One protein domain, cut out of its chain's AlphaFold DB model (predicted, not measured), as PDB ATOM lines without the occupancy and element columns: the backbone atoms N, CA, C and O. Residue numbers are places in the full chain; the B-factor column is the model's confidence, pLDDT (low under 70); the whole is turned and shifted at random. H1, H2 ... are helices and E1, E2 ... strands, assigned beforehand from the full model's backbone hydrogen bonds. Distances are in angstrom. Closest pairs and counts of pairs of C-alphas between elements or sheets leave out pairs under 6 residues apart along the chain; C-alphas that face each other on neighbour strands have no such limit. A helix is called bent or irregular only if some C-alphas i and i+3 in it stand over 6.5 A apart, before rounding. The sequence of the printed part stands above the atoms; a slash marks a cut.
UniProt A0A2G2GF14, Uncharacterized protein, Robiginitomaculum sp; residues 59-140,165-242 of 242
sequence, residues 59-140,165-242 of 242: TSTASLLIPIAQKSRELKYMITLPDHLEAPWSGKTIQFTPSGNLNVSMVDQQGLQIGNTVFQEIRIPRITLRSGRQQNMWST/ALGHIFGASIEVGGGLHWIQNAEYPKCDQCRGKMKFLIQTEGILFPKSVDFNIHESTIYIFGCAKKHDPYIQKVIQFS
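AT A GLANCE: This is residues 59 to 140 and 165 to 242 of the 242 residues of an uncharacterized protein of Robiginitomaculum sp (UniProt A0A2G2GF14). One long antiparallel sheet of ten strands curls back on itself like part of a barrel, so that E4, E3, E2 and E1 face E6 to E10, with E5 as the hinge; its two edge strands, E4 and E10, come near each other. Two short helices, H1 and H2, only graze this sheet. The printed part has 160 residues, in chain order E1 to E6, H1, E7, E8, H2, E9, E10; the class is mostly strand, with under half of the residues in named elements. The sheet's order is E4 - E3 - E2 - E1 - E5 - E6 - E7 - E8 - E9 - E10. The whole is compact, with a radius of gyration of the C-alphas of 15.3 A and spans of 43 by 35 by 33 A.

IN THESE COORDINATES: Begin at the hinge, E5, residues 117 to 128, which runs 33.7 A from C-alpha 117 at (-1.329, -7.495, 15.970). In one leaf, find E1, residues 59 to 67, 23.9 A long from C-alpha 59 at (-27.946, -4.447, 11.426); E2, 77 to 80; E3, 93 to 98, 16.3 A; and E4, 102 to 107, 15.6 A. In the other, find E6, residues 134 to 138; E7, 174 to 176; E8, 199 to 205, 18.6 A; E9, 220 to 226, 19.6 A; and E10, 235 to 241, 19.7 A, ending at C-alpha 241 at (-10.164, 22.621, 20.372). H1 is residues 165 to 170, H2 residues 215 to 218.

HOW THE PARTS SIT: The folded sheet, one sheet bent back into two leaves, is strongly twisted. E5 is staggered: it pairs with E1 over residues 119 to 124, where N 120 and O 66 are 2.7 A apart, and with E6 over residues 126 to 128, where N 127 and O 135 are 2.9 A apart. E1 to E4 form a meander, each strand the antiparallel neighbour of the one before; look at N 65 and O 78, 2.8 A, and N 95 and O 105, 2.8 A. The hairpin of E9 and E10 has N 238 and O 223 at 2.8 A. The closest C-alphas of E4 and E10, Val 104 and Lys 237, are 7.3 A apart. H1 grazes the sheet with residues 169 to 170, H2 with 216 to 218; H1 and H2 are apart. Every O i to N i+4 pair of H1 is within hydrogen-bond range; H2 is too short for one.

THE WHOLE: The C-alphas farthest apart, Lys 71 and Ala 186, are 44.0 A apart. Residues 141 to 164 are not printed; C-alphas 140 and 165 are 8.8 A apart across the cut. The links E2 to E3 and E7 to E8 are long. Mean pLDDT of the printed part is 79.3; 31 residues are under 70, among them 69 to 75, 181 to 186 and 210 to 215.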
ATOM      1  N   THR A  59     -27.760  -4.266  12.876       63.22
ATOM      2  CA  THR A  59     -27.946  -4.447  11.426       63.22
ATOM      3  C   THR A  59     -27.062  -3.545  10.552       63.22
ATOM      4  O   THR A  59     -27.185  -3.551   9.331       63.22
ATOM      5  N   SER A  60     -26.160  -2.761  11.146       56.50
ATOM      6  CA  SER A  60     -25.319  -1.781  10.451       56.50
ATOM      7  C   SER A  60     -24.118  -1.468  11.354       56.50
ATOM      8  O   SER A  60     -24.318  -0.786  12.346       56.50
ATOM      9  N   THR A  61     -22.987  -2.191  11.326       72.25
ATOM     10  CA  THR A  61     -21.848  -2.325  10.374       72.25
ATOM     11  C   THR A  61     -20.713  -1.295  10.482       72.25
ATOM     12  O   THR A  61     -19.770  -1.365   9.708       72.25
ATOM     13  N   ALA A  62     -20.713  -0.400  11.477       87.12
ATOM     14  CA  ALA A  62     -19.446   0.182  11.940       87.12
ATOM     15  C   ALA A  62     -18.839  -0.716  13.021       87.12
ATOM     16  O   ALA A  62     -19.580  -1.234  13.861       87.12
ATOM     17  N   SER A  63     -17.516  -0.831  13.052       89.00
ATOM     18  CA  SER A  63     -16.827  -1.621  14.075       89.00
ATOM     19  C   SER A  63     -15.596  -0.909  14.606       89.00
ATOM     20  O   SER A  63     -14.881  -0.244  13.862       89.00
ATOM     21  N   LEU A  64     -15.339  -1.068  15.896       87.81
ATOM     22  CA  LEU A  64     -14.110  -0.653  16.555       87.81
ATOM     23  C   LEU A  64     -13.211  -1.882  16.710       87.81
ATOM     24  O   LEU A  64     -13.635  -2.883  17.284       87.81
ATOM     25  N   LEU A  65     -11.981  -1.818  16.201       86.69
ATOM     26  CA  LEU A  65     -10.992  -2.883  16.360       86.69
ATOM     27  C   LEU A  65      -9.985  -2.478  17.435       86.69
ATOM     28  O   LEU A  65      -9.318  -1.442  17.326       86.69
ATOM     29  N   ILE A  66      -9.860  -3.314  18.463       79.44
ATOM     30  CA  ILE A  66      -9.062  -3.036  19.660       79.44
ATOM     31  C   ILE A  66      -7.999  -4.118  19.823       79.44
ATOM     32  O   ILE A  66      -8.334  -5.297  19.812       79.44
ATOM     33  N   PRO A  67      -6.713  -3.776  19.980       76.75
ATOM     34  CA  PRO A  67      -5.658  -4.780  20.067       76.75
ATOM     35  C   PRO A  67      -5.782  -5.642  21.340       76.75
ATOM     36  O   PRO A  67      -5.771  -5.108  22.448       76.75
ATOM     37  N   ILE A  68      -5.821  -6.974  21.191       73.50
ATOM     38  CA  ILE A  68      -5.966  -7.952  22.299       73.50
ATOM     39  C   ILE A  68      -4.694  -8.029  23.155       73.50
ATOM     40  O   ILE A  68      -4.740  -8.257  24.362       73.50
ATOM     41  N   ALA A  69      -3.532  -7.813  22.540       63.47
ATOM     42  CA  ALA A  69      -2.248  -7.815  23.224       63.47
ATOM     43  C   ALA A  69      -1.513  -6.501  22.950       63.47
ATOM     44  O   ALA A  69      -0.790  -6.370  21.961       63.47
ATOM     45  N   GLN A  70      -1.636  -5.535  23.864       55.41
ATOM     46  CA  GLN A  70      -0.796  -4.332  23.885       55.41
ATOM     47  C   GLN A  70       0.645  -4.676  24.321       55.41
ATOM     48  O   GLN A  70       1.156  -4.180  25.318       55.41
ATOM     49  N   LYS A  71       1.333  -5.568  23.593       48.03
ATOM     50  CA  LYS A  71       2.800  -5.700  23.702       48.03
ATOM     51  C   LYS A  71       3.512  -4.548  22.984       48.03
ATOM     52  O   LYS A  71       4.646  -4.212  23.309       48.03
ATOM     53  N   SER A  72       2.830  -3.951  22.009       50.53
ATOM     54  CA  SER A  72       3.264  -2.789  21.243       50.53
ATOM     55  C   SER A  72       3.071  -1.503  22.052       50.53
ATOM     56  O   SER A  72       1.981  -1.254  22.559       50.53
ATOM     57  N   ARG A  73       4.109  -0.657  22.130       54.12
ATOM     58  CA  ARG A  73       3.995   0.725  22.642       54.12
ATOM     59  C   ARG A  73       3.195   1.641  21.704       54.12
ATOM     60  O   ARG A  73       2.813   2.734  22.109       54.12
ATOM     61  N   GLU A  74       2.953   1.213  20.468       60.84
ATOM     62  CA  GLU A  74       2.123   1.934  19.508       60.84
ATOM     63  C   GLU A  74       0.665   1.518  19.692       60.84
ATOM     64  O   GLU A  74       0.264   0.413  19.312       60.84
ATOM     65  N   LEU A  75      -0.123   2.405  20.296       64.94
ATOM     66  CA  LEU A  75      -1.568   2.252  20.425       64.94
ATOM     67  C   LEU A  75      -2.222   2.507  19.067       64.94
ATOM     68  O   LEU A  75      -2.321   3.650  18.648       64.94
ATOM     69  N   LYS A  76      -2.662   1.465  18.365       77.69
ATOM     70  CA  LYS A  76      -3.406   1.618  17.107       77.69
ATOM     71  C   LYS A  76      -4.896   1.514  17.397       77.69
ATOM     72  O   LYS A  76      -5.333   0.511  17.956       77.69
ATOM     73  N   TYR A  77      -5.648   2.533  16.996       81.31
ATOM     74  CA  TYR A  77      -7.111   2.508  17.021       81.31
ATOM     75  C   TYR A  77      -7.605   2.390  15.596       81.31
ATOM     76  O   TYR A  77      -7.102   3.080  14.707       81.31
ATOM     77  N   MET A  78      -8.562   1.502  15.361       88.31
ATOM     78  CA  MET A  78      -9.046   1.246  14.015       88.31
ATOM     79  C   MET A  78     -10.557   1.181  14.010       88.31
ATOM     80  O   MET A  78     -11.158   0.548  14.872       88.31
ATOM     81  N   ILE A  79     -11.157   1.862  13.043       89.69
ATOM     82  CA  ILE A  79     -12.604   1.948  12.905       89.69
ATOM     83  C   ILE A  79     -12.966   1.489  11.500       89.69
ATOM     84  O   ILE A  79     -12.581   2.129  10.520       89.69
ATOM     85  N   THR A  80     -13.701   0.388  11.411       90.81
ATOM     86  CA  THR A  80     -14.292  -0.097  10.166       90.81
ATOM     87  C   THR A  80     -15.554   0.701   9.878       90.81
ATOM     88  O   THR A  80     -16.435   0.839  10.730       90.81
ATOM     89  N   LEU A  81     -15.617   1.257   8.675       90.06
ATOM     90  CA  LEU A  81     -16.733   2.037   8.177       90.06
ATOM     91  C   LEU A  81     -17.857   1.123   7.663       90.06
ATOM     92  O   LEU A  81     -17.567   0.128   7.003       90.06
ATOM     93  N   PRO A  82     -19.133   1.485   7.880       88.19
ATOM     94  CA  PRO A  82     -20.262   0.723   7.371       88.19
ATOM     95  C   PRO A  82     -20.256   0.489   5.863       88.19
ATOM     96  O   PRO A  82     -20.029   1.410   5.082       88.19
ATOM     97  N   ASP A  83     -20.649  -0.716   5.452       84.69
ATOM     98  CA  ASP A  83     -20.760  -1.102   4.035       84.69
ATOM     99  C   ASP A  83     -21.805  -0.287   3.256       84.69
ATOM    100  O   ASP A  83     -21.762  -0.191   2.032       84.69
ATOM    101  N   HIS A  84     -22.751   0.341   3.949       81.62
ATOM    102  CA  HIS A  84     -23.773   1.182   3.325       81.62
ATOM    103  C   HIS A  84     -23.335   2.645   3.150       81.62
ATOM    104  O   HIS A  84     -24.112   3.456   2.640       81.62
ATOM    105  N   LEU A  85     -22.122   3.017   3.585       82.88
ATOM    106  CA  LEU A  85     -21.553   4.316   3.235       82.88
ATOM    107  C   LEU A  85     -21.269   4.387   1.733       82.88
ATOM    108  O   LEU A  85     -21.089   3.382   1.054       82.88
ATOM    109  N   GLU A  86     -21.227   5.602   1.199       82.81
ATOM    110  CA  GLU A  86     -20.945   5.805  -0.218       82.81
ATOM    111  C   GLU A  86     -19.513   5.379  -0.574       82.81
ATOM    112  O   GLU A  86     -18.573   5.541   0.210       82.81
ATOM    113  N   ALA A  87     -19.333   4.853  -1.788       78.94
ATOM    114  CA  ALA A  87     -18.005   4.614  -2.336       78.94
ATOM    115  C   ALA A  87     -17.189   5.931  -2.364       78.94
ATOM    116  O   ALA A  87     -17.754   6.991  -2.650       78.94
ATOM    117  N   PRO A  88     -15.870   5.895  -2.093       85.75
ATOM    118  CA  PRO A  88     -15.012   4.709  -1.978       85.75
ATOM    119  C   PRO A  88     -14.829   4.153  -0.550       85.75
ATOM    120  O   PRO A  88     -13.958   3.310  -0.354       85.75
ATOM    121  N   TRP A  89     -15.590   4.615   0.451       87.00
ATOM    122  CA  TRP A  89     -15.293   4.319   1.866       87.00
ATOM    123  C   TRP A  89     -16.080   3.163   2.476       87.00
ATOM    124  O   TRP A  89     -15.749   2.727   3.576       87.00
ATOM    125  N   SER A  90     -17.122   2.699   1.789       86.94
ATOM    126  CA  SER A  90     -17.878   1.496   2.149       86.94
ATOM    127  C   SER A  90     -16.941   0.351   2.559       86.94
ATOM    128  O   SER A  90     -16.049  -0.017   1.788       86.94
ATOM    129  N   GLY A  91     -17.101  -0.162   3.783       86.62
ATOM    130  CA  GLY A  91     -16.347  -1.312   4.295       86.62
ATOM    131  C   GLY A  91     -14.841  -1.085   4.488       86.62
ATOM    132  O   GLY A  91     -14.098  -2.046   4.710       86.62
ATOM    133  N   LYS A  92     -14.356   0.159   4.364       88.75
ATOM    134  CA  LYS A  92     -12.945   0.515   4.573       88.75
ATOM    135  C   LYS A  92     -12.648   0.723   6.050       88.75
ATOM    136  O   LYS A  92     -13.511   1.143   6.816       88.75
ATOM    137  N   THR A  93     -11.393   0.534   6.433       90.81
ATOM    138  CA  THR A  93     -10.953   0.765   7.809       90.81
ATOM    139  C   THR A  93     -10.129   2.042   7.888       90.81
ATOM    140  O   THR A  93      -9.233   2.275   7.078       90.81
ATOM    141  N   ILE A  94     -10.417   2.887   8.873       90.00
ATOM    142  CA  ILE A  94      -9.612   4.062   9.198       90.00
ATOM    143  C   ILE A  94      -8.730   3.713  10.391       90.00
ATOM    144  O   ILE A  94      -9.229   3.357  11.458       90.00
ATOM    145  N   GLN A  95      -7.419   3.830  10.210       89.19
ATOM    146  CA  GLN A  95      -6.418   3.628  11.248       89.19
ATOM    147  C   GLN A  95      -5.954   4.972  11.805       89.19
ATOM    148  O   GLN A  95      -5.555   5.871  11.064       89.19
ATOM    149  N   PHE A  96      -5.928   5.063  13.129       86.56
ATOM    150  CA  PHE A  96      -5.377   6.168  13.892       86.56
ATOM    151  C   PHE A  96      -4.078   5.706  14.549       86.56
ATOM    152  O   PHE A  96      -4.065   4.749  15.328       86.56
ATOM    153  N   THR A  97      -2.981   6.386  14.217       85.06
ATOM    154  CA  THR A  97      -1.638   6.066  14.707       85.06
ATOM    155  C   THR A  97      -1.062   7.261  15.472       85.06
ATOM    156  O   THR A  97      -0.716   8.275  14.861       85.06
ATOM    157  N   PRO A  98      -0.956   7.169  16.801       76.94
ATOM    158  CA  PRO A  98      -0.299   8.155  17.638       76.94
ATOM    159  C   PRO A  98       1.227   7.997  17.566       76.94
ATOM    160  O   PRO A  98       1.787   7.073  18.149       76.94
ATOM    161  N   SER A  99       1.916   8.902  16.871       74.44
ATOM    162  CA  SER A  99       3.382   8.885  16.719       74.44
ATOM    163  C   SER A  99       3.970  10.295  16.873       74.44
ATOM    164  O   SER A  99       4.417  10.899  15.898       74.44
ATOM    165  N   GLY A 100       3.860  10.881  18.071       73.75
ATOM    166  CA  GLY A 100       4.205  12.292  18.348       73.75
ATOM    167  C   GLY A 100       3.294  13.333  17.673       73.75
ATOM    168  O   GLY A 100       3.359  14.508  17.993       73.75
ATOM    169  N   ASN A 101       2.456  12.883  16.741       79.12
ATOM    170  CA  ASN A 101       1.292  13.533  16.157       79.12
ATOM    171  C   ASN A 101       0.252  12.437  15.889       79.12
ATOM    172  O   ASN A 101       0.589  11.250  15.818       79.12
ATOM    173  N   LEU A 102      -1.013  12.814  15.703       82.25
ATOM    174  CA  LEU A 102      -2.044  11.866  15.281       82.25
ATOM    175  C   LEU A 102      -2.026  11.683  13.760       82.25
ATOM    176  O   LEU A 102      -2.505  12.555  13.031       82.25
ATOM    177  N   ASN A 103      -1.535  10.545  13.286       87.19
ATOM    178  CA  ASN A 103      -1.641  10.152  11.884       87.19
ATOM    179  C   ASN A 103      -2.941   9.389  11.647       87.19
ATOM    180  O   ASN A 103      -3.324   8.542  12.452       87.19
ATOM    181  N   VAL A 104      -3.617   9.693  10.541       88.62
ATOM    182  CA  VAL A 104      -4.859   9.025  10.147       88.62
ATOM    183  C   VAL A 104      -4.698   8.545   8.715       88.62
ATOM    184  O   VAL A 104      -4.338   9.331   7.842       88.62
ATOM    185  N   SER A 105      -4.955   7.265   8.480       88.31
ATOM    186  CA  SER A 105      -4.834   6.644   7.163       88.31
ATOM    187  C   SER A 105      -5.985   5.682   6.912       88.31
ATOM    188  O   SER A 105      -6.475   5.034   7.838       88.31
ATOM    189  N   MET A 106      -6.398   5.558   5.655       88.56
ATOM    190  CA  MET A 106      -7.288   4.482   5.235       88.56
ATOM    191  C   MET A 106      -6.458   3.224   4.983       88.56
ATOM    192  O   MET A 106      -5.371   3.309   4.413       88.56
ATOM    193  N   VAL A 107      -6.949   2.074   5.428       86.25
ATOM    194  CA  VAL A 107      -6.312   0.782   5.187       86.25
ATOM    195  C   VAL A 107      -7.317  -0.176   4.565       86.25
ATOM    196  O   VAL A 107      -8.471  -0.264   4.986       86.25
ATOM    197  N   ASP A 108      -6.849  -0.903   3.557       73.19
ATOM    198  CA  ASP A 108      -7.642  -1.892   2.821       73.19
ATOM    199  C   ASP A 108      -7.688  -3.255   3.523       73.19
ATOM    200  O   ASP A 108      -8.317  -4.192   3.036       73.19
ATOM    201  N   GLN A 109      -7.024  -3.381   4.673       66.81
ATOM    202  CA  GLN A 109      -7.006  -4.614   5.443       66.81
ATOM    203  C   GLN A 109      -8.303  -4.763   6.240       66.81
ATOM    204  O   GLN A 109      -8.555  -4.047   7.210       66.81
ATOM    205  N   GLN A 110      -9.114  -5.720   5.798       62.97
ATOM    206  CA  GLN A 110     -10.262  -6.247   6.522       62.97
ATOM    207  C   GLN A 110      -9.808  -7.469   7.328       62.97
ATOM    208  O   GLN A 110      -9.142  -8.355   6.792       62.97
ATOM    209  N   GLY A 111     -10.160  -7.517   8.612       64.75
ATOM    210  CA  GLY A 111      -9.915  -8.679   9.464       64.75
ATOM    211  C   GLY A 111      -9.343  -8.342  10.838       64.75
ATOM    212  O   GLY A 111      -8.857  -7.245  11.100       64.75
ATOM    213  N   LEU A 112      -9.387  -9.340  11.718       76.69
ATOM    214  CA  LEU A 112      -8.961  -9.252  13.118       76.69
ATOM    215  C   LEU A 112      -7.439  -9.351  13.301       76.69
ATOM    216  O   LEU A 112      -6.959  -9.449  14.426       76.69
ATOM    217  N   GLN A 113      -6.658  -9.352  12.221       79.31
ATOM    218  CA  GLN A 113      -5.205  -9.435  12.293       79.31
ATOM    219  C   GLN A 113      -4.554  -8.519  11.260       79.31
ATOM    220  O   GLN A 113      -4.764  -8.668  10.059       79.31
ATOM    221  N   ILE A 114      -3.719  -7.598  11.742       74.38
ATOM    222  CA  ILE A 114      -2.963  -6.658  10.910       74.38
ATOM    223  C   ILE A 114      -1.491  -6.741  11.299       74.38
ATOM    224  O   ILE A 114      -1.080  -6.391  12.413       74.38
ATOM    225  N   GLY A 115      -0.691  -7.279  10.377       78.94
ATOM    226  CA  GLY A 115       0.671  -7.718  10.664       78.94
ATOM    227  C   GLY A 115       0.686  -8.745  11.801       78.94
ATOM    228  O   GLY A 115       0.044  -9.792  11.721       78.94
ATOM    229  N   ASN A 116       1.392  -8.415  12.885       79.25
ATOM    230  CA  ASN A 116       1.521  -9.267  14.074       79.25
ATOM    231  C   ASN A 116       0.545  -8.892  15.203       79.25
ATOM    232  O   ASN A 116       0.670  -9.402  16.315       79.25
ATOM    233  N   THR A 117      -0.378  -7.960  14.954       78.56
ATOM    234  CA  THR A 117      -1.329  -7.495  15.970       78.56
ATOM    235  C   THR A 117      -2.679  -8.149  15.732       78.56
ATOM    236  O   THR A 117      -3.231  -8.032  14.639       78.56
ATOM    237  N   VAL A 118      -3.195  -8.824  16.759       82.50
ATOM    238  CA  VAL A 118      -4.550  -9.381  16.778       82.50
ATOM    239  C   VAL A 118      -5.479  -8.375  17.445       82.50
ATOM    240  O   VAL A 118      -5.151  -7.824  18.501       82.50
ATOM    241  N   PHE A 119      -6.625  -8.144  16.825       83.31
ATOM    242  CA  PHE A 119      -7.652  -7.217  17.257       83.31
ATOM    243  C   PHE A 119      -8.915  -7.973  17.655       83.31
ATOM    244  O   PHE A 119      -9.298  -8.949  17.017       83.31
ATOM    245  N   GLN A 120      -9.572  -7.480  18.694       84.81
ATOM    246  CA  GLN A 120     -10.947  -7.791  19.019       84.81
ATOM    247  C   GLN A 120     -11.831  -6.789  18.288       84.81
ATOM    248  O   GLN A 120     -11.623  -5.579  18.399       84.81
ATOM    249  N   GLU A 121     -12.808  -7.290  17.545       86.88
ATOM    250  CA  GLU A 121     -13.837  -6.450  16.949       86.88
ATOM    251  C   GLU A 121     -14.970  -6.227  17.942       86.88
ATOM    252  O   GLU A 121     -15.401  -7.152  18.634       86.88
ATOM    253  N   ILE A 122     -15.443  -4.986  17.985       87.12
ATOM    254  CA  ILE A 122     -16.635  -4.581  18.712       87.12
ATOM    255  C   ILE A 122     -17.537  -3.847  17.740       87.12
ATOM    256  O   ILE A 122     -17.151  -2.818  17.173       87.12
ATOM    257  N   ARG A 123     -18.751  -4.355  17.545       88.81
ATOM    258  CA  ARG A 123     -19.717  -3.699  16.669       88.81
ATOM    259  C   ARG A 123     -20.223  -2.439  17.348       88.81
ATOM    260  O   ARG A 123     -20.643  -2.458  18.502       88.81
ATOM    261  N   ILE A 124     -20.203  -1.329  16.619       87.81
ATOM    262  CA  ILE A 124     -20.743  -0.061  17.096       87.81
ATOM    263  C   ILE A 124     -22.251  -0.073  16.811       87.81
ATOM    264  O   ILE A 124     -22.635   0.076  15.644       87.81
ATOM    265  N   PRO A 125     -23.122  -0.233  17.826       84.62
ATOM    266  CA  PRO A 125     -24.562  -0.301  17.627       84.62
ATOM    267  C   PRO A 125     -25.108   0.945  16.934       84.62
ATOM    268  O   PRO A 125     -24.660   2.079  17.162       84.62
ATOM    269  N   ARG A 126     -26.135   0.732  16.109       86.31
ATOM    270  CA  ARG A 126     -26.900   1.815  15.505       86.31
ATOM    271  C   ARG A 126     -27.989   2.271  16.469       86.31
ATOM    272  O   ARG A 126     -28.750   1.466  17.001       86.31
ATOM    273  N   ILE A 127     -28.049   3.577  16.702       84.00
ATOM    274  CA  ILE A 127     -28.933   4.186  17.694       84.00
ATOM    275  C   ILE A 127     -29.834   5.208  17.012       84.00
ATOM    276  O   ILE A 127     -29.371   6.054  16.245       84.00
ATOM    277  N   THR A 128     -31.122   5.168  17.346       85.19
ATOM    278  CA  THR A 128     -32.092   6.189  16.945       85.19
ATOM    279  C   THR A 128     -31.967   7.410  17.859       85.19
ATOM    280  O   THR A 128     -32.151   7.344  19.076       85.19
ATOM    281  N   LEU A 129     -31.617   8.553  17.276       83.12
ATOM    282  CA  LEU A 129     -31.561   9.845  17.950       83.12
ATOM    283  C   LEU A 129     -32.971  10.393  18.195       83.12
ATOM    284  O   LEU A 129     -33.938   9.986  17.556       83.12
ATOM    285  N   ARG A 130     -33.087  11.409  19.065       83.94
ATOM    286  CA  ARG A 130     -34.363  12.109  19.320       83.94
ATOM    287  C   ARG A 130     -35.002  12.679  18.051       83.94
ATOM    288  O   ARG A 130     -36.213  12.818  17.990       83.94
ATOM    289  N   SER A 131     -34.192  12.992  17.040       82.50
ATOM    290  CA  SER A 131     -34.653  13.475  15.739       82.50
ATOM    291  C   SER A 131     -35.205  12.372  14.821       82.50
ATOM    292  O   SER A 131     -35.458  12.648  13.654       82.50
ATOM    293  N   GLY A 132     -35.270  11.115  15.275       84.50
ATOM    294  CA  GLY A 132     -35.625   9.948  14.456       84.50
ATOM    295  C   GLY A 132     -34.519   9.479  13.502       84.50
ATOM    296  O   GLY A 132     -34.684   8.482  12.808       84.50
ATOM    297  N   ARG A 133     -33.373  10.171  13.461       83.06
ATOM    298  CA  ARG A 133     -32.220   9.764  12.645       83.06
ATOM    299  C   ARG A 133     -31.517   8.585  13.302       83.06
ATOM    300  O   ARG A 133     -31.335   8.594  14.513       83.06
ATOM    301  N   GLN A 134     -31.071   7.625  12.505       83.19
ATOM    302  CA  GLN A 134     -30.255   6.513  12.978       83.19
ATOM    303  C   GLN A 134     -28.772   6.757  12.681       83.19
ATOM    304  O   GLN A 134     -28.431   7.130  11.557       83.19
ATOM    305  N   GLN A 135     -27.896   6.502  13.652       85.75
ATOM    306  CA  GLN A 135     -26.447   6.700  13.521       85.75
ATOM    307  C   GLN A 135     -25.670   5.625  14.289       85.75
ATOM    308  O   GLN A 135     -26.116   5.177  15.346       85.75
ATOM    309  N   ASN A 136     -24.511   5.223  13.768       87.06
ATOM    310  CA  ASN A 136     -23.553   4.393  14.493       87.06
ATOM    311  C   ASN A 136     -22.817   5.255  15.510       87.06
ATOM    312  O   ASN A 136     -22.088   6.174  15.133       87.06
ATOM    313  N   MET A 137     -23.023   4.976  16.794       86.56
ATOM    314  CA  MET A 137     -22.441   5.788  17.853       86.56
ATOM    315  C   MET A 137     -21.945   4.928  19.006       86.56
ATOM    316  O   MET A 137     -22.735   4.279  19.694       86.56
ATOM    317  N   TRP A 138     -20.642   5.020  19.237       85.62
ATOM    318  CA  TRP A 138     -19.939   4.655  20.452       85.62
ATOM    319  C   TRP A 138     -20.010   5.805  21.447       85.62
ATOM    320  O   TRP A 138     -19.481   6.884  21.202       85.62
ATOM    321  N   SER A 139     -20.680   5.598  22.576       86.88
ATOM    322  CA  SER A 139     -20.730   6.591  23.649       86.88
ATOM    323  C   SER A 139     -20.805   5.870  24.980       86.88
ATOM    324  O   SER A 139     -21.833   5.283  25.323       86.88
ATOM    325  N   THR A 140     -19.716   5.942  25.743       86.06
ATOM    326  CA  THR A 140     -19.593   5.222  27.012       86.06
ATOM    327  C   THR A 140     -20.711   5.623  27.968       86.06
ATOM    328  O   THR A 140     -21.460   4.772  28.434       86.06
ATOM    329  N   ALA A 165     -14.476   3.942  33.379       79.81
ATOM    330  CA  ALA A 165     -14.027   2.556  33.288       79.81
ATOM    331  C   ALA A 165     -14.213   2.012  31.864       79.81
ATOM    332  O   ALA A 165     -13.262   1.543  31.250       79.81
ATOM    333  N   LEU A 166     -15.402   2.154  31.284       82.75
ATOM    334  CA  LEU A 166     -15.641   1.706  29.914       82.75
ATOM    335  C   LEU A 166     -14.745   2.436  28.895       82.75
ATOM    336  O   LEU A 166     -14.214   1.815  27.976       82.75
ATOM    337  N   GLY A 167     -14.525   3.738  29.101       78.88
ATOM    338  CA  GLY A 167     -13.643   4.560  28.275       78.88
ATOM    339  C   GLY A 167     -12.170   4.175  28.368       78.88
ATOM    340  O   GLY A 167     -11.446   4.263  27.386       78.88
ATOM    341  N   HIS A 168     -11.717   3.679  29.512       74.62
ATOM    342  CA  HIS A 168     -10.367   3.145  29.657       74.62
ATOM    343  C   HIS A 168     -10.201   1.764  29.010       74.62
ATOM    344  O   HIS A 168      -9.102   1.453  28.558       74.62
ATOM    345  N   ILE A 169     -11.257   0.940  28.965       76.56
ATOM    346  CA  ILE A 169     -11.209  -0.385  28.324       76.56
ATOM    347  C   ILE A 169     -11.167  -0.231  26.802       76.56
ATOM    348  O   ILE A 169     -10.334  -0.842  26.138       76.56
ATOM    349  N   PHE A 170     -12.062   0.590  26.253       77.25
ATOM    350  CA  PHE A 170     -12.315   0.613  24.813       77.25
ATOM    351  C   PHE A 170     -12.062   1.957  24.137       77.25
ATOM    352  O   PHE A 170     -11.968   2.018  22.914       77.25
ATOM    353  N   GLY A 171     -11.934   3.030  24.913       75.38
ATOM    354  CA  GLY A 171     -11.751   4.376  24.398       75.38
ATOM    355  C   GLY A 171     -12.992   5.274  24.478       75.38
ATOM    356  O   GLY A 171     -14.067   4.891  24.942       75.38
ATOM    357  N   ALA A 172     -12.803   6.516  24.039       72.38
ATOM    358  CA  ALA A 172     -13.770   7.602  24.046       72.38
ATOM    359  C   ALA A 172     -14.866   7.466  22.987       72.38
ATOM    360  O   ALA A 172     -14.862   6.537  22.183       72.38
ATOM    361  N   SER A 173     -15.787   8.432  22.979       82.06
ATOM    362  CA  SER A 173     -16.913   8.472  22.050       82.06
ATOM    363  C   SER A 173     -16.464   8.474  20.581       82.06
ATOM    364  O   SER A 173     -15.522   9.173  20.195       82.06
ATOM    365  N   ILE A 174     -17.164   7.704  19.751       85.75
ATOM    366  CA  ILE A 174     -16.973   7.622  18.301       85.75
ATOM    367  C   ILE A 174     -18.342   7.735  17.648       85.75
ATOM    368  O   ILE A 174     -19.266   7.000  17.979       85.75
ATOM    369  N   GLU A 175     -18.463   8.606  16.667       87.44
ATOM    370  CA  GLU A 175     -19.632   8.702  15.807       87.44
ATOM    371  C   GLU A 175     -19.205   8.416  14.374       87.44
ATOM    372  O   GLU A 175     -18.272   9.039  13.868       87.44
ATOM    373  N   VAL A 176     -19.879   7.470  13.721       86.50
ATOM    374  CA  VAL A 176     -19.587   7.080  12.339       86.50
ATOM    375  C   VAL A 176     -20.765   7.449  11.447       86.50
ATOM    376  O   VAL A 176     -21.905   7.040  11.681       86.50
ATOM    377  N   GLY A 177     -20.475   8.233  10.411       79.56
ATOM    378  CA  GLY A 177     -21.472   8.814   9.520       79.56
ATOM    379  C   GLY A 177     -22.408   9.802  10.225       79.56
ATOM    380  O   GLY A 177     -22.243  10.135  11.397       79.56
ATOM    381  N   GLY A 178     -23.413  10.287   9.494       74.62
ATOM    382  CA  GLY A 178     -24.380  11.267   9.997       74.62
ATOM    383  C   GLY A 178     -24.081  12.705   9.566       74.62
ATOM    384  O   GLY A 178     -23.384  12.949   8.581       74.62
ATOM    385  N   GLY A 179     -24.684  13.667  10.266       68.38
ATOM    386  CA  GLY A 179     -24.537  15.095   9.988       68.38
ATOM    387  C   GLY A 179     -23.847  15.809  11.142       68.38
ATOM    388  O   GLY A 179     -24.212  15.597  12.293       68.38
ATOM    389  N   LEU A 180     -22.889  16.680  10.828       70.25
ATOM    390  CA  LEU A 180     -22.232  17.520  11.824       70.25
ATOM    391  C   LEU A 180     -23.192  18.606  12.299       70.25
ATOM    392  O   LEU A 180     -23.759  19.336  11.489       70.25
ATOM    393  N   HIS A 181     -23.373  18.707  13.613       61.94
ATOM    394  CA  HIS A 181     -24.276  19.693  14.203       61.94
ATOM    395  C   HIS A 181     -23.662  21.094  14.324       61.94
ATOM    396  O   HIS A 181     -24.408  22.062  14.436       61.94
ATOM    397  N   TRP A 182     -22.331  21.208  14.295       68.88
ATOM    398  CA  TRP A 182     -21.619  22.472  14.516       68.88
ATOM    399  C   TRP A 182     -21.012  23.071  13.238       68.88
ATOM    400  O   TRP A 182     -20.925  24.291  13.154       68.88
ATOM    401  N   ILE A 183     -20.642  22.256  12.238       68.12
ATOM    402  CA  ILE A 183     -20.109  22.767  10.965       68.12
ATOM    403  C   ILE A 183     -21.224  23.426  10.164       68.12
ATOM    404  O   ILE A 183     -22.192  22.777   9.750       68.12
ATOM    405  N   GLN A 184     -21.046  24.709   9.865       66.75
ATOM    406  CA  GLN A 184     -21.874  25.385   8.876       66.75
ATOM    407  C   GLN A 184     -21.468  24.940   7.466       66.75
ATOM    408  O   GLN A 184     -20.319  24.595   7.200       66.75
ATOM    409  N   ASN A 185     -22.396  24.965   6.503       65.50
ATOM    410  CA  ASN A 185     -22.129  24.478   5.141       65.50
ATOM    411  C   ASN A 185     -20.879  25.095   4.474       65.50
ATOM    412  O   ASN A 185     -20.249  24.420   3.659       65.50
ATOM    413  N   ALA A 186     -20.534  26.341   4.818       61.50
ATOM    414  CA  ALA A 186     -19.363  27.056   4.308       61.50
ATOM    415  C   ALA A 186     -18.023  26.550   4.877       61.50
ATOM    416  O   ALA A 186     -16.987  26.753   4.249       61.50
ATOM    417  N   GLU A 187     -18.044  25.871   6.023       77.81
ATOM    418  CA  GLU A 187     -16.857  25.418   6.762       77.81
ATOM    419  C   GLU A 187     -16.453  23.982   6.410       77.81
ATOM    420  O   GLU A 187     -15.448  23.473   6.904       77.81
ATOM    421  N   TYR A 188     -17.215  23.306   5.541       82.69
ATOM    422  CA  TYR A 188     -16.839  21.966   5.112       82.69
ATOM    423  C   TYR A 188     -15.501  21.990   4.370       82.69
ATOM    424  O   TYR A 188     -15.348  22.757   3.408       82.69
ATOM    425  N   PRO A 189     -14.566  21.094   4.732       88.38
ATOM    426  CA  PRO A 189     -13.309  20.987   4.023       88.38
ATOM    427  C   PRO A 189     -13.552  20.638   2.554       88.38
ATOM    428  O   PRO A 189     -14.470  19.889   2.188       88.38
ATOM    429  N   LYS A 190     -12.717  21.219   1.696       90.38
ATOM    430  CA  LYS A 190     -12.688  20.930   0.265       90.38
ATOM    431  C   LYS A 190     -11.494  20.043  -0.017       90.38
ATOM    432  O   LYS A 190     -10.408  20.292   0.485       90.38
ATOM    433  N   CYS A 191     -11.682  19.060  -0.884       88.75
ATOM    434  CA  CYS A 191     -10.587  18.215  -1.324       88.75
ATOM    435  C   CYS A 191      -9.531  19.044  -2.071       88.75
ATOM    436  O   CYS A 191      -9.866  19.783  -2.999       88.75
ATOM    437  N   ASP A 192      -8.258  18.869  -1.727       87.62
ATOM    438  CA  ASP A 192      -7.160  19.616  -2.349       87.62
ATOM    439  C   ASP A 192      -6.988  19.317  -3.842       87.62
ATOM    440  O   ASP A 192      -6.587  20.195  -4.604       87.62
ATOM    441  N   GLN A 193      -7.360  18.110  -4.274       88.75
ATOM    442  CA  GLN A 193      -7.214  17.664  -5.658       88.75
ATOM    443  C   GLN A 193      -8.379  18.115  -6.544       88.75
ATOM    444  O   GLN A 193      -8.173  18.732  -7.584       88.75
ATOM    445  N   CYS A 194      -9.622  17.832  -6.141       89.50
ATOM    446  CA  CYS A 194     -10.792  18.091  -6.987       89.50
ATOM    447  C   CYS A 194     -11.627  19.313  -6.574       89.50
ATOM    448  O   CYS A 194     -12.653  19.581  -7.207       89.50
ATOM    449  N   ARG A 195     -11.244  19.994  -5.482       90.75
ATOM    450  CA  ARG A 195     -11.928  21.150  -4.863       90.75
ATOM    451  C   ARG A 195     -13.389  20.913  -4.461       90.75
ATOM    452  O   ARG A 195     -14.081  21.848  -4.060       90.75
ATOM    453  N   GLY A 196     -13.856  19.667  -4.537       88.94
ATOM    454  CA  GLY A 196     -15.195  19.262  -4.127       88.94
ATOM    455  C   GLY A 196     -15.350  19.246  -2.608       88.94
ATOM    456  O   GLY A 196     -14.383  19.007  -1.886       88.94
ATOM    457  N   LYS A 197     -16.579  19.477  -2.136       89.12
ATOM    458  CA  LYS A 197     -16.954  19.350  -0.721       89.12
ATOM    459  C   LYS A 197     -16.685  17.919  -0.242       89.12
ATOM    460  O   LYS A 197     -17.163  16.971  -0.865       89.12
ATOM    461  N   MET A 198     -15.937  17.770   0.846       89.75
ATOM    462  CA  MET A 198     -15.677  16.467   1.460       89.75
ATOM    463  C   MET A 198     -16.852  16.037   2.345       89.75
ATOM    464  O   MET A 198     -17.596  16.869   2.872       89.75
ATOM    465  N   LYS A 199     -17.038  14.725   2.491       88.38
ATOM    466  CA  LYS A 199     -18.093  14.130   3.316       88.38
ATOM    467  C   LYS A 199     -17.539  13.776   4.680       88.38
ATOM    468  O   LYS A 199     -16.412  13.311   4.786       88.38
ATOM    469  N   PHE A 200     -18.340  14.004   5.707       89.50
ATOM    470  CA  PHE A 200     -18.019  13.596   7.063       89.50
ATOM    471  C   PHE A 200     -18.080  12.068   7.184       89.50
ATOM    472  O   PHE A 200     -19.035  11.459   6.704       89.50
ATOM    473  N   LEU A 201     -17.061  11.473   7.805       90.00
ATOM    474  CA  LEU A 201     -16.945  10.027   7.992       90.00
ATOM    475  C   LEU A 201     -16.975   9.644   9.470       90.00
ATOM    476  O   LEU A 201     -17.754   8.775   9.846       90.00
ATOM    477  N   ILE A 202     -16.124  10.268  10.291       90.75
ATOM    478  CA  ILE A 202     -15.954   9.916  11.707       90.75
ATOM    479  C   ILE A 202     -15.784  11.179  12.541       90.75
ATOM    480  O   ILE A 202     -15.023  12.068  12.163       90.75
ATOM    481  N   GLN A 203     -16.430  11.223  13.700       90.31
ATOM    482  CA  GLN A 203     -16.101  12.132  14.793       90.31
ATOM    483  C   GLN A 203     -15.627  11.300  15.976       90.31
ATOM    484  O   GLN A 203     -16.215  10.268  16.295       90.31
ATOM    485  N   THR A 204     -14.574  11.751  16.643       86.94
ATOM    486  CA  THR A 204     -14.126  11.129  17.883       86.94
ATOM    487  C   THR A 204     -13.462  12.128  18.815       86.94
ATOM    488  O   THR A 204     -12.972  13.168  18.380       86.94
ATOM    489  N   GLU A 205     -13.462  11.831  20.107       82.81
ATOM    490  CA  GLU A 205     -12.794  12.648  21.115       82.81
ATOM    491  C   GLU A 205     -11.304  12.301  21.178       82.81
ATOM    492  O   GLU A 205     -10.896  11.138  21.173       82.81
ATOM    493  N   GLY A 206     -10.469  13.325  21.291       76.12
ATOM    494  CA  GLY A 206      -9.026  13.169  21.346       76.12
ATOM    495  C   GLY A 206      -8.506  12.507  22.620       76.12
ATOM    496  O   GLY A 206      -7.372  12.029  22.633       76.12
ATOM    497  N   ILE A 207      -9.352  12.372  23.646       70.62
ATOM    498  CA  ILE A 207      -9.070  11.586  24.852       70.62
ATOM    499  C   ILE A 207      -8.824  10.099  24.539       70.62
ATOM    500  O   ILE A 207      -8.202   9.407  25.346       70.62
ATOM    501  N   LEU A 208      -9.212   9.618  23.345       67.50
ATOM    502  CA  LEU A 208      -8.772   8.320  22.816       67.50
ATOM    503  C   LEU A 208      -7.253   8.174  22.764       67.50
ATOM    504  O   LEU A 208      -6.737   7.068  22.884       67.50
ATOM    505  N   PHE A 209      -6.534   9.269  22.540       71.38
ATOM    506  CA  PHE A 209      -5.103   9.237  22.308       71.38
ATOM    507  C   PHE A 209      -4.361   9.558  23.605       71.38
ATOM    508  O   PHE A 209      -4.762  10.463  24.346       71.38
ATOM    509  N   PRO A 210      -3.268   8.839  23.913       66.12
ATOM    510  CA  PRO A 210      -2.512   9.110  25.123       66.12
ATOM    511  C   PRO A 210      -1.998  10.554  25.112       66.12
ATOM    512  O   PRO A 210      -1.626  11.093  24.070       66.12
ATOM    513  N   LYS A 211      -1.913  11.178  26.293       66.12
ATOM    514  CA  LYS A 211      -1.422  12.564  26.442       66.12
ATOM    515  C   LYS A 211      -0.025  12.796  25.851       66.12
ATOM    516  O   LYS A 211       0.350  13.932  25.603       66.12
ATOM    517  N   SER A 212       0.740  11.727  25.629       61.53
ATOM    518  CA  SER A 212       2.066  11.752  25.006       61.53
ATOM    519  C   SER A 212       2.062  12.050  23.500       61.53
ATOM    520  O   SER A 212       3.136  12.200  22.932       61.53
ATOM    521  N   VAL A 213       0.901  12.063  22.839       62.16
ATOM    522  CA  VAL A 213       0.794  12.260  21.379       62.16
ATOM    523  C   VAL A 213       0.803  13.730  21.033       62.16
ATOM    524  O   VAL A 213       1.529  14.114  20.136       62.16
ATOM    525  N   ASP A 214       0.001  14.513  21.748       67.81
ATOM    526  CA  ASP A 214      -0.033  15.973  21.778       67.81
ATOM    527  C   ASP A 214      -1.119  16.339  22.804       67.81
ATOM    528  O   ASP A 214      -2.236  15.811  22.747       67.81
ATOM    529  N   PHE A 215      -0.800  17.216  23.754       60.72
ATOM    530  CA  PHE A 215      -1.763  17.679  24.753       60.72
ATOM    531  C   PHE A 215      -2.984  18.332  24.094       60.72
ATOM    532  O   PHE A 215      -4.113  18.074  24.504       60.72
ATOM    533  N   ASN A 216      -2.765  19.098  23.023       73.25
ATOM    534  CA  ASN A 216      -3.830  19.792  22.310       73.25
ATOM    535  C   ASN A 216      -4.787  18.799  21.644       73.25
ATOM    536  O   ASN A 216      -5.994  19.020  21.605       73.25
ATOM    537  N   ILE A 217      -4.264  17.671  21.151       74.31
ATOM    538  CA  ILE A 217      -5.099  16.610  20.587       74.31
ATOM    539  C   ILE A 217      -5.954  15.992  21.688       74.31
ATOM    540  O   ILE A 217      -7.139  15.788  21.468       74.31
ATOM    541  N   HIS A 218      -5.401  15.746  22.874       74.50
ATOM    542  CA  HIS A 218      -6.113  15.066  23.956       74.50
ATOM    543  C   HIS A 218      -7.402  15.780  24.417       74.50
ATOM    544  O   HIS A 218      -8.349  15.115  24.825       74.50
ATOM    545  N   GLU A 219      -7.458  17.110  24.311       78.75
ATOM    546  CA  GLU A 219      -8.609  17.950  24.699       78.75
ATOM    547  C   GLU A 219      -9.426  18.448  23.490       78.75
ATOM    548  O   GLU A 219     -10.204  19.397  23.580       78.75
ATOM    549  N   SER A 220      -9.238  17.819  22.329       82.88
ATOM    550  CA  SER A 220      -9.911  18.193  21.085       82.88
ATOM    551  C   SER A 220     -11.004  17.210  20.675       82.88
ATOM    552  O   SER A 220     -11.011  16.044  21.072       82.88
ATOM    553  N   THR A 221     -11.900  17.669  19.803       85.44
ATOM    554  CA  THR A 221     -12.718  16.779  18.975       85.44
ATOM    555  C   THR A 221     -12.088  16.660  17.592       85.44
ATOM    556  O   THR A 221     -11.682  17.649  16.977       85.44
ATOM    557  N   ILE A 222     -11.984  15.430  17.102       87.38
ATOM    558  CA  ILE A 222     -11.339  15.082  15.841       87.38
ATOM    559  C   ILE A 222     -12.407  14.658  14.848       87.38
ATOM    560  O   ILE A 222     -13.215  13.770  15.116       87.38
ATOM    561  N   TYR A 223     -12.354  15.258  13.667       90.19
ATOM    562  CA  TYR A 223     -13.274  15.005  12.572       90.19
ATOM    563  C   TYR A 223     -12.508  14.487  11.369       90.19
ATOM    564  O   TYR A 223     -11.526  15.093  10.936       90.19
ATOM    565  N   ILE A 224     -12.970  13.377  10.810       91.44
ATOM    566  CA  ILE A 224     -12.423  12.787   9.598       91.44
ATOM    567  C   ILE A 224     -13.410  13.001   8.462       91.44
ATOM    568  O   ILE A 224     -14.580  12.619   8.551       91.44
ATOM    569  N   PHE A 225     -12.913  13.594   7.385       91.12
ATOM    570  CA  PHE A 225     -13.646  13.806   6.148       91.12
ATOM    571  C   PHE A 225     -13.011  13.010   5.020       91.12
ATOM    572  O   PHE A 225     -11.796  12.857   4.996       91.12
ATOM    573  N   GLY A 226     -13.806  12.560   4.055       90.25
ATOM    574  CA  GLY A 226     -13.329  11.905   2.841       90.25
ATOM    575  C   GLY A 226     -13.784  12.620   1.573       90.25
ATOM    576  O   GLY A 226     -14.853  13.235   1.536       90.25
ATOM    577  N   CYS A 227     -13.026  12.479   0.484       88.75
ATOM    578  CA  CYS A 227     -13.490  12.853  -0.857       88.75
ATOM    579  C   CYS A 227     -14.089  11.668  -1.641       88.75
ATOM    580  O   CYS A 227     -13.471  10.612  -1.718       88.75
ATOM    581  N   ALA A 228     -15.295  11.837  -2.201       84.12
ATOM    582  CA  ALA A 228     -16.015  10.775  -2.921       84.12
ATOM    583  C   ALA A 228     -15.598  10.632  -4.401       84.12
ATOM    584  O   ALA A 228     -16.093   9.760  -5.111       84.12
ATOM    585  N   LYS A 229     -14.747  11.528  -4.922       82.69
ATOM    586  CA  LYS A 229     -14.334  11.498  -6.336       82.69
ATOM    587  C   LYS A 229     -13.208  10.480  -6.563       82.69
ATOM    588  O   LYS A 229     -12.450  10.196  -5.651       82.69
ATOM    589  N   LYS A 230     -13.086   9.992  -7.809       65.50
ATOM    590  CA  LYS A 230     -12.222   8.881  -8.289       65.50
ATOM    591  C   LYS A 230     -10.697   9.031  -8.119       65.50
ATOM    592  O   LYS A 230      -9.954   8.273  -8.735       65.50
ATOM    593  N   HIS A 231     -10.210   9.999  -7.359       71.06
ATOM    594  CA  HIS A 231      -8.814   9.954  -6.942       71.06
ATOM    595  C   HIS A 231      -8.689   9.041  -5.716       71.06
ATOM    596  O   HIS A 231      -9.691   8.764  -5.058       71.06
ATOM    597  N   ASP A 232      -7.479   8.548  -5.453       65.25
ATOM    598  CA  ASP A 232      -7.167   7.693  -4.299       65.25
ATOM    599  C   ASP A 232      -7.882   8.221  -3.035       65.25
ATOM    600  O   ASP A 232      -7.874   9.450  -2.854       65.25
ATOM    601  N   PRO A 233      -8.589   7.379  -2.240       62.84
ATOM    602  CA  PRO A 233      -9.371   7.791  -1.075       62.84
ATOM    603  C   PRO A 233      -8.605   8.747  -0.158       62.84
ATOM    604  O   PRO A 233      -7.876   8.368   0.755       62.84
ATOM    605  N   TYR A 234      -8.823  10.034  -0.408       74.88
ATOM    606  CA  TYR A 234      -8.204  11.112   0.331       74.88
ATOM    607  C   TYR A 234      -9.067  11.413   1.542       74.88
ATOM    608  O   TYR A 234     -10.238  11.792   1.397       74.88
ATOM    609  N   ILE A 235      -8.472  11.259   2.721       77.44
ATOM    610  CA  ILE A 235      -9.068  11.681   3.978       77.44
ATOM    611  C   ILE A 235      -8.367  12.926   4.507       77.44
ATOM    612  O   ILE A 235      -7.152  13.069   4.402       77.44
ATOM    613  N   GLN A 236      -9.147  13.820   5.101       83.00
ATOM    614  CA  GLN A 236      -8.655  15.008   5.779       83.00
ATOM    615  C   GLN A 236      -9.112  14.975   7.233       83.00
ATOM    616  O   GLN A 236     -10.293  14.779   7.525       83.00
ATOM    617  N   LYS A 237      -8.158  15.178   8.141       83.00
ATOM    618  CA  LYS A 237      -8.409  15.348   9.571       83.00
ATOM    619  C   LYS A 237      -8.573  16.835   9.876       83.00
ATOM    620  O   LYS A 237      -7.705  17.630   9.528       83.00
ATOM    621  N   VAL A 238      -9.640  17.183  10.584       79.06
ATOM    622  CA  VAL A 238      -9.851  18.501  11.189       79.06
ATOM    623  C   VAL A 238      -9.878  18.321  12.702       79.06
ATOM    624  O   VAL A 238     -10.524  17.404  13.206       79.06
ATOM    625  N   ILE A 239      -9.144  19.167  13.418       75.50
ATOM    626  CA  ILE A 239      -9.060  19.152  14.879       75.50
ATOM    627  C   ILE A 239      -9.709  20.434  15.385       75.50
ATOM    628  O   ILE A 239      -9.321  21.521  14.958       75.50
ATOM    629  N   GLN A 240     -10.682  20.298  16.279       74.81
ATOM    630  CA  GLN A 240     -11.325  21.418  16.950       74.81
ATOM    631  C   GLN A 240     -10.990  21.372  18.436       74.81
ATOM    632  O   GLN A 240     -11.266  20.378  19.107       74.81
ATOM    633  N   PHE A 241     -10.415  22.454  18.945       69.94
ATOM    634  CA  PHE A 241     -10.164  22.621  20.372       69.94
ATOM    635  C   PHE A 241     -11.455  23.079  21.053       69.94
ATOM    636  O   PHE A 241     -12.163  23.932  20.507       69.94
ATOM    637  N   SER A 242     -11.776  22.446  22.182       58.03
ATOM    638  CA  SER A 242     -12.942  22.787  23.008       58.03
ATOM    639  C   SER A 242     -12.618  23.830  24.068       58.03
ATOM    640  O   SER A 242     -11.428  23.936  24.437       58.03
TER     641      SER A 242